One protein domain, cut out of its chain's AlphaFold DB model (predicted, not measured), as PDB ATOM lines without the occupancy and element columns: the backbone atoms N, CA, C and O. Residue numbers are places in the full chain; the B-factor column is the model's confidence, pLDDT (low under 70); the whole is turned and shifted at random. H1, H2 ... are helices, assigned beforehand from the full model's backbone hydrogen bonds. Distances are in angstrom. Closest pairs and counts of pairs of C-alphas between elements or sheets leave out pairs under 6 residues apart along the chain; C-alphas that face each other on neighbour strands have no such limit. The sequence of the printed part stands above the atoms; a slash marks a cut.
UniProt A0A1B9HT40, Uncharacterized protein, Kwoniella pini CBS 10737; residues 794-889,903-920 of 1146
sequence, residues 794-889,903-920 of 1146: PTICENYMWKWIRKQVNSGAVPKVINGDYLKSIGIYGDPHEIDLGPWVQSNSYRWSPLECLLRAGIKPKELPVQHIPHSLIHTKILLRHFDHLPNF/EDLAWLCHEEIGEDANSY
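Overview. This is residues 794 to 889 and 903 to 920 of the 1146 residues of an uncharacterized protein of Kwoniella pini CBS 10737 (UniProt A0A1B9HT40). Short helices, set steeply to one another and joined by much loop, make an elongated body, with one long helix, H1, across its length beside the short H4 near the middle. H2 and H3 lie towards one end of the long axis; H5 is near the first residues of H1, and beyond it H6 and H7 make a loosely attached small part at the other end. The printed part has 114 residues, with seven named helices, H1 to H7 in order, and no named strand; the class is all helix, though under half of the residues, 55, are in named elements. By its radius of gyration of the C-alphas, 15.3 A, the whole is compact, yet its C-alphas span 50 by 26 by 25 A.

Along the chain. H1, residues 795 to 811, is the longest helix at 24.7 A from first to last C-alpha, beginning with C-alpha 795 at (218.415, 214.592, 155.538). H2, residues 820 to 825, measures 8.6 A, and H3, residues 838 to 844, 10.0 A. H4, residues 850 to 857, measures 10.6 A and begins with C-alpha 850 at (203.592, 224.301, 147.513). H5, residues 873 to 879, measures 9.8 A. After the cut, H6, residues 903 to 908, measures 8.8 A, and H7, residues 917 to 920, measures 5.5 A and ends with C-alpha 920 at (208.666, 194.772, 159.996).

Arrangement. H1 touches H5 with residues 796 to 801 alone, at a steep tilt of 42 degrees, the same way; their closest C-alphas, of Cys 797 and Leu 873, are 5.3 A apart. H1 and H4 are close but not clearly touching, with the C-alphas of Ile 805 and Leu 855 closest at 7.5 A. H2 touches no helix; it is close to H4 but not clearly touching, the C-alphas of Leu 823 and Ala 857 being closest at 6.8 A. H3 touches H4, about perpendicular at 85 degrees, with the C-alphas of Val 841 and Pro 850 closest at 5.9 A. H4 and H5 only just touch, with 3 pairs of C-alphas within 8 A; the closest are those of Leu 851 and Leu 879, 6.4 A. H6 is close to H5 but not clearly touching, with the C-alphas of Ile 874 and Trp 907 closest at 7.3 A. H6 and H7 are also close but not clearly touching, with the C-alphas of Leu 905 and Ala 917 closest at 6.7 A. In H1 to H6 every O i to N i+4 pair is within hydrogen-bond range; H7 is too short for such a pair.

Size, cuts and confidence. The C-alphas farthest apart, of Tyr 829 and Asn 918, are 49.9 A apart. Residues 890 to 902 are not printed, and C-alphas 889 and 903 are 8.6 A apart across the cut. The links H2 to H3 and H4 to H5 are long. The mean pLDDT of the printed part is 81.2; residues 882 to 888 and 907 to 920 are under 70.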
ATOM      1  N   PRO A 794     214.561 217.153 156.982       80.50
ATOM      2  CA  PRO A 794     215.274 215.926 157.305       80.50
ATOM      3  C   PRO A 794     216.184 215.463 156.170       80.50
ATOM      4  O   PRO A 794     215.793 215.468 154.998       80.50
ATOM      5  N   THR A 795     217.381 214.994 156.513       81.00
ATOM      6  CA  THR A 795     218.415 214.592 155.538       81.00
ATOM      7  C   THR A 795     217.909 213.557 154.512       81.00
ATOM      8  O   THR A 795     218.298 213.571 153.341       81.00
ATOM      9  N   ILE A 796     216.992 212.675 154.918       80.38
ATOM     10  CA  ILE A 796     216.325 211.696 154.042       80.38
ATOM     11  C   ILE A 796     215.399 212.394 153.025       80.38
ATOM     12  O   ILE A 796     215.454 212.098 151.827       80.38
ATOM     13  N   CYS A 797     214.595 213.360 153.478       85.50
ATOM     14  CA  CYS A 797     213.695 214.148 152.635       85.50
ATOM     15  C   CYS A 797     214.480 215.007 151.630       85.50
ATOM     16  O   CYS A 797     214.146 215.002 150.444       85.50
ATOM     17  N   GLU A 798     215.568 215.668 152.053       87.38
ATOM     18  CA  GLU A 798     216.456 216.423 151.152       87.38
ATOM     19  C   GLU A 798     216.987 215.532 150.013       87.38
ATOM     20  O   GLU A 798     216.919 215.904 148.837       87.38
ATOM     21  N   ASN A 799     217.498 214.338 150.335       86.06
ATOM     22  CA  ASN A 799     218.033 213.418 149.329       86.06
ATOM     23  C   ASN A 799     216.966 212.993 148.303       86.06
ATOM     24  O   ASN A 799     217.264 212.905 147.105       86.06
ATOM     25  N   TYR A 800     215.718 212.790 148.738       86.44
ATOM     26  CA  TYR A 800     214.610 212.485 147.834       86.44
ATOM     27  C   TYR A 800     214.206 213.687 146.964       86.44
ATOM     28  O   TYR A 800     214.017 213.519 145.757       86.44
ATOM     29  N   MET A 801     214.164 214.908 147.514       91.12
ATOM     30  CA  MET A 801     213.934 216.129 146.726       91.12
ATOM     31  C   MET A 801     214.998 216.298 145.636       91.12
ATOM     32  O   MET A 801     214.663 216.490 144.468       91.12
ATOM     33  N   TRP A 802     216.285 216.131 145.963       91.31
ATOM     34  CA  TRP A 802     217.359 216.185 144.966       91.31
ATOM     35  C   TRP A 802     217.237 215.095 143.892       91.31
ATOM     36  O   TRP A 802     217.559 215.342 142.727       91.31
ATOM     37  N   LYS A 803     216.754 213.897 144.243       88.62
ATOM     38  CA  LYS A 803     216.458 212.826 143.279       88.62
ATOM     39  C   LYS A 803     215.293 213.196 142.352       88.62
ATOM     40  O   LYS A 803     215.402 212.985 141.143       88.62
ATOM     41  N   TRP A 804     214.229 213.797 142.884       91.25
ATOM     42  CA  TRP A 804     213.096 214.300 142.103       91.25
ATOM     43  C   TRP A 804     213.516 215.432 141.151       91.25
ATOM     44  O   TRP A 804     213.243 215.342 139.955       91.25
ATOM     45  N   ILE A 805     214.289 216.422 141.622       91.31
ATOM     46  CA  ILE A 805     214.817 217.518 140.784       91.31
ATOM     47  C   ILE A 805     215.631 216.949 139.614       91.31
ATOM     48  O   ILE A 805     215.407 217.318 138.463       91.31
ATOM     49  N   ARG A 806     216.528 215.983 139.867       90.94
ATOM     50  CA  ARG A 806     217.301 215.309 138.806       90.94
ATOM     51  C   ARG A 806     216.401 214.585 137.795       90.94
ATOM     52  O   ARG A 806     216.709 214.611 136.606       90.94
ATOM     53  N   LYS A 807     215.284 213.981 138.227       89.00
ATOM     54  CA  LYS A 807     214.285 213.379 137.318       89.00
ATOM     55  C   LYS A 807     213.639 214.446 136.424       89.00
ATOM     56  O   LYS A 807     213.587 214.238 135.216       89.00
ATOM     57  N   GLN A 808     213.228 215.588 136.981       90.38
ATOM     58  CA  GLN A 808     212.604 216.678 136.211       90.38
ATOM     59  C   GLN A 808     213.579 217.406 135.271       90.38
ATOM     60  O   GLN A 808     213.198 217.851 134.189       90.38
ATOM     61  N   VAL A 809     214.859 217.478 135.640       90.81
ATOM     62  CA  VAL A 809     215.925 217.992 134.766       90.81
ATOM     63  C   VAL A 809     216.236 217.027 133.616       90.81
ATOM     64  O   VAL A 809     216.565 217.464 132.513       90.81
ATOM     65  N   ASN A 810     216.088 215.717 133.834       91.50
ATOM     66  CA  ASN A 810     216.253 214.706 132.789       91.50
ATOM     67  C   ASN A 810     215.025 214.580 131.867       91.50
ATOM     68  O   ASN A 810     215.197 214.218 130.705       91.50
ATOM     69  N   SER A 811     213.811 214.890 132.341       89.25
ATOM     70  CA  SER A 811     212.599 214.971 131.503       89.25
ATOM     71  C   SER A 811     212.470 216.294 130.736       89.25
ATOM     72  O   SER A 811     211.641 216.397 129.837       89.25
ATOM     73  N   GLY A 812     213.271 217.308 131.083       87.62
ATOM     74  CA  GLY A 812     213.208 218.652 130.500       87.62
ATOM     75  C   GLY A 812     212.139 219.567 131.111       87.62
ATOM     76  O   GLY A 812     212.002 220.705 130.669       87.62
ATOM     77  N   ALA A 813     211.412 219.117 132.140       85.88
ATOM     78  CA  ALA A 813     210.392 219.910 132.837       85.88
ATOM     79  C   ALA A 813     210.975 221.015 133.747       85.88
ATOM     80  O   ALA A 813     210.257 221.934 134.155       85.88
ATOM     81  N   VAL A 814     212.269 220.922 134.071       90.69
ATOM     82  CA  VAL A 814     213.080 221.943 134.753       90.69
ATOM     83  C   VAL A 814     214.415 222.061 133.994       90.69
ATOM     84  O   VAL A 814     214.998 221.034 133.647       90.69
ATOM     85  N   PRO A 815     214.933 223.263 133.691       89.94
ATOM     86  CA  PRO A 815     216.212 223.407 132.999       89.94
ATOM     87  C   PRO A 815     217.400 223.064 133.914       89.94
ATOM     88  O   PRO A 815     217.339 223.215 135.130       89.94
ATOM     89  N   LYS A 816     218.537 222.671 133.321       87.31
ATOM     90  CA  LYS A 816     219.794 222.395 134.058       87.31
ATOM     91  C   LYS A 816     220.350 223.607 134.819       87.31
ATOM     92  O   LYS A 816     221.139 223.426 135.741       87.31
ATOM     93  N   VAL A 817     219.969 224.814 134.407       87.38
ATOM     94  CA  VAL A 817     220.223 226.083 135.094       87.38
ATOM     95  C   VAL A 817     218.927 226.883 135.021       87.38
ATOM     96  O   VAL A 817     218.369 227.046 133.934       87.38
ATOM     97  N   ILE A 818     218.428 227.343 136.166       87.31
ATOM     98  CA  ILE A 818     217.207 228.151 136.248       87.31
ATOM     99  C   ILE A 818     217.564 229.583 135.841       87.31
ATOM    100  O   ILE A 818     218.177 230.333 136.592       87.31
ATOM    101  N   ASN A 819     217.221 229.927 134.599       90.12
ATOM    102  CA  ASN A 819     217.440 231.251 134.023       90.12
ATOM    103  C   ASN A 819     216.186 232.122 134.186       90.12
ATOM    104  O   ASN A 819     215.066 231.609 134.198       90.12
ATOM    105  N   GLY A 820     216.356 233.449 134.183       87.94
ATOM    106  CA  GLY A 820     215.246 234.407 134.289       87.94
ATOM    107  C   GLY A 820     214.136 234.231 133.244       87.94
ATOM    108  O   GLY A 820     212.986 234.553 133.519       87.94
ATOM    109  N   ASP A 821     214.429 233.675 132.066       88.56
ATOM    110  CA  ASP A 821     213.408 233.402 131.044       88.56
ATOM    111  C   ASP A 821     212.580 232.139 131.336       88.56
ATOM    112  O   ASP A 821     211.401 232.092 130.989       88.56
ATOM    113  N   TYR A 822     213.142 231.156 132.053       94.25
ATOM    114  CA  TYR A 822     212.360 230.042 132.600       94.25
ATOM    115  C   TYR A 822     211.450 230.524 133.731       94.25
ATOM    116  O   TYR A 822     210.265 230.201 133.727       94.25
ATOM    117  N   LEU A 823     211.969 231.363 134.636       91.94
ATOM    118  CA  LEU A 823     211.180 231.973 135.712       91.94
ATOM    119  C   LEU A 823     209.983 232.757 135.143       91.94
ATOM    120  O   LEU A 823     208.844 232.476 135.515       91.94
ATOM    121  N   LYS A 824     210.200 233.612 134.132       90.62
ATOM    122  CA  LYS A 824     209.107 234.283 133.397       90.62
ATOM    123  C   LYS A 824     208.117 233.290 132.780       90.62
ATOM    124  O   LYS A 824     206.917 233.534 132.829       90.62
ATOM    125  N   SER A 825     208.591 232.173 132.214       90.69
ATOM    126  CA  SER A 825     207.722 231.157 131.590       90.69
ATOM    127  C   SER A 825     206.803 230.430 132.581       90.69
ATOM    128  O   SER A 825     205.727 229.986 132.185       90.69
ATOM    129  N   ILE A 826     207.183 230.361 133.864       91.12
ATOM    130  CA  ILE A 826     206.332 229.850 134.951       91.12
ATOM    131  C   ILE A 826     205.591 230.965 135.713       91.12
ATOM    132  O   ILE A 826     204.844 230.666 136.639       91.12
ATOM    133  N   GLY A 827     205.738 232.236 135.318       89.25
ATOM    134  CA  GLY A 827     205.025 233.386 135.898       89.25
ATOM    135  C   GLY A 827     205.757 234.134 137.023       89.25
ATOM    136  O   GLY A 827     205.135 234.945 137.704       89.25
ATOM    137  N   ILE A 828     207.055 233.887 137.221       91.31
ATOM    138  CA  ILE A 828     207.906 234.588 138.196       91.31
ATOM    139  C   ILE A 828     208.638 235.759 137.518       91.31
ATOM    140  O   ILE A 828     209.337 235.582 136.520       91.31
ATOM    141  N   TYR A 829     208.511 236.960 138.091       89.94
ATOM    142  CA  TYR A 829     209.065 238.213 137.555       89.94
ATOM    143  C   TYR A 829     210.037 238.885 138.540       89.94
ATOM    144  O   TYR A 829     209.755 239.952 139.079       89.94
ATOM    145  N   GLY A 830     211.191 238.262 138.769       86.19
ATOM    146  CA  GLY A 830     212.240 238.772 139.655       86.19
ATOM    147  C   GLY A 830     213.271 237.694 139.972       86.19
ATOM    148  O   GLY A 830     213.250 236.625 139.355       86.19
ATOM    149  N   ASP A 831     214.144 237.960 140.943       84.88
ATOM    150  CA  ASP A 831     214.848 236.888 141.645       84.88
ATOM    151  C   ASP A 831     213.859 236.234 142.636       84.88
ATOM    152  O   ASP A 831     213.251 236.954 143.434       84.88
ATOM    153  N   PRO A 832     213.651 234.903 142.605       85.00
ATOM    154  CA  PRO A 832     212.768 234.211 143.542       85.00
ATOM    155  C   PRO A 832     213.197 234.363 145.010       85.00
ATOM    156  O   PRO A 832     212.364 234.140 145.881       85.00
ATOM    157  N   HIS A 833     214.448 234.749 145.294       78.94
ATOM    158  CA  HIS A 833     214.968 235.021 146.638       78.94
ATOM    159  C   HIS A 833     214.703 236.457 147.146       78.94
ATOM    160  O   HIS A 833     214.953 236.733 148.320       78.94
ATOM    161  N   GLU A 834     214.203 237.369 146.301       83.44
ATOM    162  CA  GLU A 834     213.926 238.777 146.653       83.44
ATOM    163  C   GLU A 834     212.426 239.138 146.680       83.44
ATOM    164  O   GLU A 834     212.070 240.279 146.987       83.44
ATOM    165  N   ILE A 835     211.533 238.199 146.346       83.50
ATOM    166  CA  ILE A 835     210.091 238.443 146.174       83.50
ATOM    167  C   ILE A 835     209.239 237.500 147.030       83.50
ATOM    168  O   ILE A 835     209.611 236.354 147.277       83.50
ATOM    169  N   ASP A 836     208.042 237.947 147.421       80.31
ATOM    170  CA  ASP A 836     207.055 237.050 148.022       80.31
ATOM    171  C   ASP A 836     206.488 236.089 146.963       80.31
ATOM    172  O   ASP A 836     205.722 236.474 146.077       80.31
ATOM    173  N   LEU A 837     206.872 234.816 147.066       85.75
ATOM    174  CA  LEU A 837     206.363 233.739 146.222       85.75
ATOM    175  C   LEU A 837     204.958 233.268 146.639       85.75
ATOM    176  O   LEU A 837     204.335 232.540 145.870       85.75
ATOM    177  N   GLY A 838     204.431 233.674 147.800       85.81
ATOM    178  CA  GLY A 838     203.137 233.235 148.333       85.81
ATOM    179  C   GLY A 838     201.979 233.334 147.325       85.81
ATOM    180  O   GLY A 838     201.376 232.304 147.010       85.81
ATOM    181  N   PRO A 839     201.693 234.509 146.732       88.06
ATOM    182  CA  PRO A 839     200.644 234.662 145.720       88.06
ATOM    183  C   PRO A 839     200.869 233.814 144.455       88.06
ATOM    184  O   PRO A 839     199.915 233.336 143.833       88.06
ATOM    185  N   TRP A 840     202.129 233.588 144.070       92.12
ATOM    186  CA  TRP A 840     202.481 232.737 142.930       92.12
ATOM    187  C   TRP A 840     202.274 231.243 143.237       92.12
ATOM    188  O   TRP A 840     201.710 230.520 142.415       92.12
ATOM    189  N   VAL A 841     202.634 230.791 144.442       90.00
ATOM    190  CA  VAL A 841     202.355 229.430 144.931       90.00
ATOM    191  C   VAL A 841     200.846 229.184 144.984       90.00
ATOM    192  O   VAL A 841     200.369 228.183 144.454       90.00
ATOM    193  N   GLN A 842     200.078 230.120 145.551       86.12
ATOM    194  CA  GLN A 842     198.616 230.029 145.629       86.12
ATOM    195  C   GLN A 842     197.970 229.917 144.244       86.12
ATOM    196  O   GLN A 842     197.164 229.018 144.009       86.12
ATOM    197  N   SER A 843     198.370 230.779 143.303       88.12
ATOM    198  CA  SER A 843     197.843 230.771 141.931       88.12
ATOM    199  C   SER A 843     198.280 229.566 141.086       88.12
ATOM    200  O   SER A 843     197.670 229.330 140.046       88.12
ATOM    201  N   ASN A 844     199.259 228.767 141.528       89.56
ATOM    202  CA  ASN A 844     199.679 227.522 140.863       89.56
ATOM    203  C   ASN A 844     199.332 226.238 141.642       89.56
ATOM    204  O   ASN A 844     199.636 225.145 141.167       89.56
ATOM    205  N   SER A 845     198.628 226.347 142.774       86.06
ATOM    206  CA  SER A 845     198.193 225.213 143.615       86.06
ATOM    207  C   SER A 845     197.394 224.130 142.869       86.06
ATOM    208  O   SER A 845     197.442 222.962 143.239       86.06
ATOM    209  N   TYR A 846     196.704 224.489 141.779       83.69
ATOM    210  CA  TYR A 846     195.973 223.553 140.912       83.69
ATOM    211  C   TYR A 846     196.856 222.796 139.897       83.69
ATOM    212  O   TYR A 846     196.344 221.999 139.115       83.69
ATOM    213  N   ARG A 847     198.167 223.079 139.857       83.12
ATOM    214  CA  ARG A 847     199.154 222.440 138.964       83.12
ATOM    215  C   ARG A 847     200.235 221.686 139.724       83.12
ATOM    216  O   ARG A 847     200.683 220.642 139.260       83.12
ATOM    217  N   TRP A 848     200.672 222.249 140.847       89.69
ATOM    218  CA  TRP A 848     201.827 221.814 141.628       89.69
ATOM    219  C   TRP A 848     201.544 222.022 143.119       89.69
ATOM    220  O   TRP A 848     200.860 222.974 143.495       89.69
ATOM    221  N   SER A 849     202.108 221.175 143.979       89.50
ATOM    222  CA  SER A 849     202.067 221.421 145.428       89.50
ATOM    223  C   SER A 849     202.914 222.643 145.818       89.50
ATOM    224  O   SER A 849     203.818 223.022 145.068       89.50
ATOM    225  N   PRO A 850     202.725 223.230 147.016       88.44
ATOM    226  CA  PRO A 850     203.592 224.301 147.513       88.44
ATOM    227  C   PRO A 850     205.084 223.937 147.505       88.44
ATOM    228  O   PRO A 850     205.918 224.751 147.109       88.44
ATOM    229  N   LEU A 851     205.417 222.691 147.857       91.19
ATOM    230  CA  LEU A 851     206.787 222.176 147.812       91.19
ATOM    231  C   LEU A 851     207.315 222.096 146.371       91.19
ATOM    232  O   LEU A 851     208.423 222.552 146.095       91.19
ATOM    233  N   GLU A 852     206.525 221.561 145.437       92.31
ATOM    234  CA  GLU A 852     206.911 221.491 144.024       92.31
ATOM    235  C   GLU A 852     207.083 222.888 143.403       92.31
ATOM    236  O   GLU A 852     208.065 223.119 142.696       92.31
ATOM    237  N   CYS A 853     206.186 223.832 143.704       91.25
ATOM    238  CA  CYS A 853     206.301 225.232 143.303       91.25
ATOM    239  C   CYS A 853     207.654 225.828 143.721       91.25
ATOM    240  O   CYS A 853     208.361 226.390 142.885       91.25
ATOM    241  N   LEU A 854     208.056 225.667 144.986       91.19
ATOM    242  CA  LEU A 854     209.317 226.215 145.500       91.19
ATOM    243  C   LEU A 854     210.550 225.568 144.845       91.19
ATOM    244  O   LEU A 854     211.466 226.281 144.429       91.19
ATOM    245  N   LEU A 855     210.551 224.241 144.656       92.75
ATOM    246  CA  LEU A 855     211.643 223.556 143.950       92.75
ATOM    247  C   LEU A 855     211.716 223.946 142.458       92.75
ATOM    248  O   LEU A 855     212.810 224.000 141.897       92.75
ATOM    249  N   ARG A 856     210.581 224.257 141.811       91.75
ATOM    250  CA  ARG A 856     210.527 224.789 140.432       91.75
ATOM    251  C   ARG A 856     210.978 226.246 140.338       91.75
ATOM    252  O   ARG A 856     211.617 226.607 139.353       91.75
ATOM    253  N   ALA A 857     210.702 227.059 141.357       90.44
ATOM    254  CA  ALA A 857     211.239 228.414 141.481       90.44
ATOM    255  C   ALA A 857     212.767 228.429 141.698       90.44
ATOM    256  O   ALA A 857     213.407 229.442 141.440       90.44
ATOM    257  N   GLY A 858     213.365 227.307 142.119       89.69
ATOM    258  CA  GLY A 858     214.812 227.155 142.314       89.69
ATOM    259  C   GLY A 858     215.281 227.272 143.764       89.69
ATOM    260  O   GLY A 858     216.484 227.181 144.019       89.69
ATOM    261  N   ILE A 859     214.345 227.409 144.708       89.94
ATOM    262  CA  ILE A 859     214.618 227.338 146.145       89.94
ATOM    263  C   ILE A 859     215.148 225.934 146.465       89.94
ATOM    264  O   ILE A 859     214.526 224.927 146.116       89.94
ATOM    265  N   LYS A 860     216.322 225.840 147.095       88.56
ATOM    266  CA  LYS A 860     216.935 224.543 147.435       88.56
ATOM    267  C   LYS A 860     216.204 223.924 148.635       88.56
ATOM    268  O   LYS A 860     215.654 224.667 149.442       88.56
ATOM    269  N   PRO A 861     216.275 222.597 148.856       87.69
ATOM    270  CA  PRO A 861     215.699 221.963 150.049       87.69
ATOM    271  C   PRO A 861     216.099 222.627 151.380       87.69
ATOM    272  O   PRO A 861     215.276 222.732 152.279       87.69
ATOM    273  N   LYS A 862     217.331 223.145 151.498       80.06
ATOM    274  CA  LYS A 862     217.821 223.855 152.701       80.06
ATOM    275  C   LYS A 862     217.352 225.308 152.839       80.06
ATOM    276  O   LYS A 862     217.684 225.953 153.823       80.06
ATOM    277  N   GLU A 863     216.636 225.820 151.846       80.31
ATOM    278  CA  GLU A 863     216.165 227.208 151.742       80.31
ATOM    279  C   GLU A 863     214.625 227.276 151.787       80.31
ATOM    280  O   GLU A 863     214.041 228.337 151.579       80.31
ATOM    281  N   LEU A 864     213.955 226.143 152.039       81.44
ATOM    282  CA  LEU A 864     212.501 226.070 152.153       81.44
ATOM    283  C   LEU A 864     212.010 226.764 153.440       81.44
ATOM    284  O   LEU A 864     212.558 226.501 154.512       81.44
ATOM    285  N   PRO A 865     210.954 227.601 153.373       75.69
ATOM    286  CA  PRO A 865     210.304 228.153 154.559       75.69
ATOM    287  C   PRO A 865     209.762 227.053 155.480       75.69
ATOM    288  O   PRO A 865     209.250 226.043 154.994       75.69
ATOM    289  N   VAL A 866     209.813 227.275 156.798       71.31
ATOM    290  CA  VAL A 866     209.456 226.281 157.833       71.31
ATOM    291  C   VAL A 866     208.060 225.682 157.619       71.31
ATOM    292  O   VAL A 866     207.902 224.467 157.654       71.31
ATOM    293  N   GLN A 867     207.064 226.502 157.268       74.31
ATOM    294  CA  GLN A 867     205.692 226.058 156.977       74.31
ATOM    295  C   GLN A 867     205.539 225.189 155.704       74.31
ATOM    296  O   GLN A 867     204.430 224.787 155.353       74.31
ATOM    297  N   HIS A 868     206.631 224.920 154.986       78.38
ATOM    298  CA  HIS A 868     206.689 224.068 153.795       78.38
ATOM    299  C   HIS A 868     207.746 222.950 153.911       78.38
ATOM    300  O   HIS A 868     208.029 222.266 152.925       78.38
ATOM    301  N   ILE A 869     208.316 222.736 155.104       80.31
ATOM    302  CA  ILE A 869     209.234 221.628 155.389       80.31
ATOM    303  C   ILE A 869     208.426 220.334 155.618       80.31
ATOM    304  O   ILE A 869     207.621 220.268 156.547       80.31
ATOM    305  N   PRO A 870     208.613 219.276 154.804       82.81
ATOM    306  CA  PRO A 870     207.822 218.059 154.933       82.81
ATOM    307  C   PRO A 870     208.327 217.165 156.073       82.81
ATOM    308  O   PRO A 870     209.436 216.630 156.026       82.81
ATOM    309  N   HIS A 871     207.458 216.945 157.062       72.56
ATOM    310  CA  HIS A 871     207.733 216.179 158.288       72.56
ATOM    311  C   HIS A 871     208.151 214.709 158.076       72.56
ATOM    312  O   HIS A 871     208.707 214.095 158.981       72.56
ATOM    313  N   SER A 872     207.889 214.117 156.905       79.75
ATOM    314  CA  SER A 872     208.282 212.737 156.592       79.75
ATOM    315  C   SER A 872     208.584 212.536 155.106       79.75
ATOM    316  O   SER A 872     208.197 213.339 154.248       79.75
ATOM    317  N   LEU A 873     209.255 211.431 154.771       80.31
ATOM    318  CA  LEU A 873     209.507 211.066 153.376       80.31
ATOM    319  C   LEU A 873     208.214 210.686 152.636       80.31
ATOM    320  O   LEU A 873     208.079 211.005 151.458       80.31
ATOM    321  N   ILE A 874     207.236 210.082 153.316       78.19
ATOM    322  CA  ILE A 874     205.915 209.784 152.739       78.19
ATOM    323  C   ILE A 874     205.193 211.097 152.396       78.19
ATOM    324  O   ILE A 874     204.760 211.282 151.260       78.19
ATOM    325  N   HIS A 875     205.185 212.068 153.316       80.56
ATOM    326  CA  HIS A 875     204.646 213.410 153.067       80.56
ATOM    327  C   HIS A 875     205.382 214.109 151.906       80.56
ATOM    328  O   HIS A 875     204.750 214.650 150.999       80.56
ATOM    329  N   THR A 876     206.716 214.004 151.853       86.56
ATOM    330  CA  THR A 876     207.532 214.501 150.726       86.56
ATOM    331  C   THR A 876     207.143 213.839 149.395       86.56
ATOM    332  O   THR A 876     207.079 214.508 148.365       86.56
ATOM    333  N   LYS A 877     206.867 212.526 149.390       82.69
ATOM    334  CA  LYS A 877     206.443 211.771 148.200       82.69
ATOM    335  C   LYS A 877     205.061 212.192 147.714       82.69
ATOM    336  O   LYS A 877     204.909 212.372 146.509       82.69
ATOM    337  N   ILE A 878     204.106 212.380 148.625       80.88
ATOM    338  CA  ILE A 878     202.746 212.848 148.324       80.88
ATOM    339  C   ILE A 878     202.795 214.255 147.714       80.88
ATOM    340  O   ILE A 878     202.309 214.462 146.603       80.88
ATOM    341  N   LEU A 879     203.479 215.205 148.363       84.75
ATOM    342  CA  LEU A 879     203.622 216.572 147.848       84.75
ATOM    343  C   LEU A 879     204.293 216.615 146.466       84.75
ATOM    344  O   LEU A 879     203.889 217.401 145.613       84.75
ATOM    345  N   LEU A 880     205.289 215.766 146.205       85.44
ATOM    346  CA  LEU A 880     205.986 215.698 144.911       85.44
ATOM    347  C   LEU A 880     205.310 214.777 143.869       85.44
ATOM    348  O   LEU A 880     205.907 214.503 142.821       85.44
ATOM    349  N   ARG A 881     204.086 214.307 144.155       74.81
ATOM    350  CA  ARG A 881     203.186 213.549 143.262       74.81
ATOM    351  C   ARG A 881     201.730 214.042 143.341       74.81
ATOM    352  O   ARG A 881     200.816 213.297 143.020       74.81
ATOM    353  N   HIS A 882     201.503 215.296 143.737       59.44
ATOM    354  CA  HIS A 882     200.187 215.857 144.101       59.44
ATOM    355  C   HIS A 882     199.064 215.685 143.047       59.44
ATOM    356  O   HIS A 882     197.889 215.785 143.386       59.44
ATOM    357  N   PHE A 883     199.407 215.416 141.782       58.25
ATOM    358  CA  PHE A 883     198.455 215.103 140.704       58.25
ATOM    359  C   PHE A 883     198.758 213.781 139.957       58.25
ATOM    360  O   PHE A 883     197.955 213.353 139.131       58.25
ATOM    361  N   ASP A 884     199.867 213.103 140.272       57.78
ATOM    362  CA  ASP A 884     200.226 211.773 139.748       57.78
ATOM    363  C   ASP A 884     199.605 210.702 140.666       57.78
ATOM    364  O   ASP A 884     200.319 210.126 141.485       57.78
ATOM    365  N   HIS A 885     198.286 210.485 140.547       58.12
ATOM    366  CA  HIS A 885     197.473 209.491 141.279       58.12
ATOM    367  C   HIS A 885     197.946 209.200 142.719       58.12
ATOM    368  O   HIS A 885     198.791 208.329 142.948       58.12
ATOM    369  N   LEU A 886     197.342 209.889 143.698       60.38
ATOM    370  CA  LEU A 886     197.429 209.493 145.107       60.38
ATOM    371  C   LEU A 886     197.195 207.973 145.225       60.38
ATOM    372  O   LEU A 886     196.239 207.479 144.621       60.38
ATOM    373  N   PRO A 887     198.059 207.230 145.944       61.28
ATOM    374  CA  PRO A 887     197.840 205.807 146.164       61.28
ATOM    375  C   PRO A 887     196.500 205.622 146.869       61.28
ATOM    376  O   PRO A 887     196.192 206.331 147.827       61.28
ATOM    377  N   ASN A 888     195.700 204.694 146.357       65.56
ATOM    378  CA  ASN A 888     194.345 204.461 146.832       65.56
ATOM    379  C   ASN A 888     194.376 203.543 148.064       65.56
ATOM    380  O   ASN A 888     193.890 202.415 148.002       65.56
ATOM    381  N   PHE A 889     195.004 204.027 149.143       72.31
ATOM    382  CA  PHE A 889     195.018 203.378 150.455       72.31
ATOM    383  C   PHE A 889     193.592 202.951 150.839       72.31
ATOM    384  O   PHE A 889     192.646 203.696 150.578       72.31
ATOM    385  N   GLU A 903     201.089 197.003 147.784       74.62
ATOM    386  CA  GLU A 903     201.273 198.379 147.288       74.62
ATOM    387  C   GLU A 903     201.409 199.399 148.432       74.62
ATOM    388  O   GLU A 903     202.334 200.219 148.418       74.62
ATOM    389  N   ASP A 904     200.568 199.308 149.461       74.38
ATOM    390  CA  ASP A 904     200.619 200.147 150.660       74.38
ATOM    391  C   ASP A 904     201.930 199.908 151.431       74.38
ATOM    392  O   ASP A 904     202.617 200.857 151.820       74.38
ATOM    393  N   LEU A 905     202.365 198.649 151.566       72.88
ATOM    394  CA  LEU A 905     203.670 198.303 152.143       72.88
ATOM    395  C   LEU A 905     204.845 198.828 151.308       72.88
ATOM    396  O   LEU A 905     205.852 199.213 151.897       72.88
ATOM    397  N   ALA A 906     204.736 198.915 149.979       71.00
ATOM    398  CA  ALA A 906     205.747 199.558 149.130       71.00
ATOM    399  C   ALA A 906     205.748 201.103 149.244       71.00
ATOM    400  O   ALA A 906     206.749 201.762 148.931       71.00
ATOM    401  N   TRP A 907     204.650 201.697 149.722       69.50
ATOM    402  CA  TRP A 907     204.556 203.114 150.088       69.50
ATOM    403  C   TRP A 907     204.968 203.421 151.533       69.50
ATOM    404  O   TRP A 907     205.318 204.569 151.810       69.50
ATOM    405  N   LEU A 908     204.989 202.423 152.421       66.81
ATOM    406  CA  LEU A 908     205.455 202.538 153.807       66.81
ATOM    407  C   LEU A 908     206.938 202.157 153.965       66.81
ATOM    408  O   LEU A 908     207.699 202.902 154.574       66.81
ATOM    409  N   CYS A 909     207.363 201.027 153.394       68.56
ATOM    410  CA  CYS A 909     208.722 200.483 153.502       68.56
ATOM    411  C   CYS A 909     209.586 200.935 152.318       68.56
ATOM    412  O   CYS A 909     209.112 201.008 151.181       68.56
ATOM    413  N   HIS A 910     210.859 201.263 152.550       67.62
ATOM    414  CA  HIS A 910     211.719 201.885 151.540       67.62
ATOM    415  C   HIS A 910     213.075 201.183 151.374       67.62
ATOM    416  O   HIS A 910     214.082 201.562 151.976       67.62
ATOM    417  N   GLU A 911     213.132 200.238 150.426       63.38
ATOM    418  CA  GLU A 911     214.358 199.531 150.017       63.38
ATOM    419  C   GLU A 911     215.531 200.480 149.705       63.38
ATOM    420  O   GLU A 911     216.682 200.180 150.016       63.38
ATOM    421  N   GLU A 912     215.250 201.661 149.138       59.03
ATOM    422  CA  GLU A 912     216.260 202.677 148.794       59.03
ATOM    423  C   GLU A 912     217.002 203.271 150.009       59.03
ATOM    424  O   GLU A 912     218.030 203.927 149.835       59.03
ATOM    425  N   ILE A 913     216.481 203.053 151.219       58.69
ATOM    426  CA  ILE A 913     217.041 203.480 152.513       58.69
ATOM    427  C   ILE A 913     217.548 202.267 153.322       58.69
ATOM    428  O   ILE A 913     218.287 202.428 154.291       58.69
ATOM    429  N   GLY A 914     217.236 201.042 152.878       55.59
ATOM    430  CA  GLY A 914     217.524 199.789 153.583       55.59
ATOM    431  C   GLY A 914     216.354 199.252 154.414       55.59
ATOM    432  O   GLY A 914     216.521 198.253 155.112       55.59
ATOM    433  N   GLU A 915     215.179 199.879 154.332       62.12
ATOM    434  CA  GLU A 915     213.960 199.472 155.037       62.12
ATOM    435  C   GLU A 915     213.175 198.449 154.200       62.12
ATOM    436  O   GLU A 915     212.309 198.792 153.397       62.12
ATOM    437  N   ASP A 916     213.514 197.172 154.371       66.81
ATOM    438  CA  ASP A 916     212.803 196.030 153.782       66.81
ATOM    439  C   ASP A 916     211.500 195.746 154.559       66.81
ATOM    440  O   ASP A 916     211.519 195.655 155.790       66.81
ATOM    441  N   ALA A 917     210.378 195.528 153.866       63.25
ATOM    442  CA  ALA A 917     209.111 195.114 154.481       63.25
ATOM    443  C   ALA A 917     209.247 193.817 155.309       63.25
ATOM    444  O   ALA A 917     208.609 193.667 156.354       63.25
ATOM    445  N   ASN A 918     210.153 192.912 154.920       62.69
ATOM    446  CA  ASN A 918     210.481 191.695 155.672       62.69
ATOM    447  C   ASN A 918     211.182 191.963 157.023       62.69
ATOM    448  O   ASN A 918     211.390 191.019 157.785       62.69
ATOM    449  N   SER A 919     211.563 193.212 157.330       60.81
ATOM    450  CA  SER A 919     212.092 193.603 158.647       60.81
ATOM    451  C   SER A 919     210.998 193.980 159.655       60.81
ATOM    452  O   SER A 919     211.189 193.790 160.857       60.81
ATOM    453  N   TYR A 920     209.837 194.442 159.174       60.34
ATOM    454  CA  TYR A 920     208.666 194.772 159.996       60.34
ATOM    455  C   TYR A 920     207.687 193.592 160.102       60.34
ATOM    456  O   TYR A 920     207.085 193.360 161.154       60.34
TER     457      TYR A 920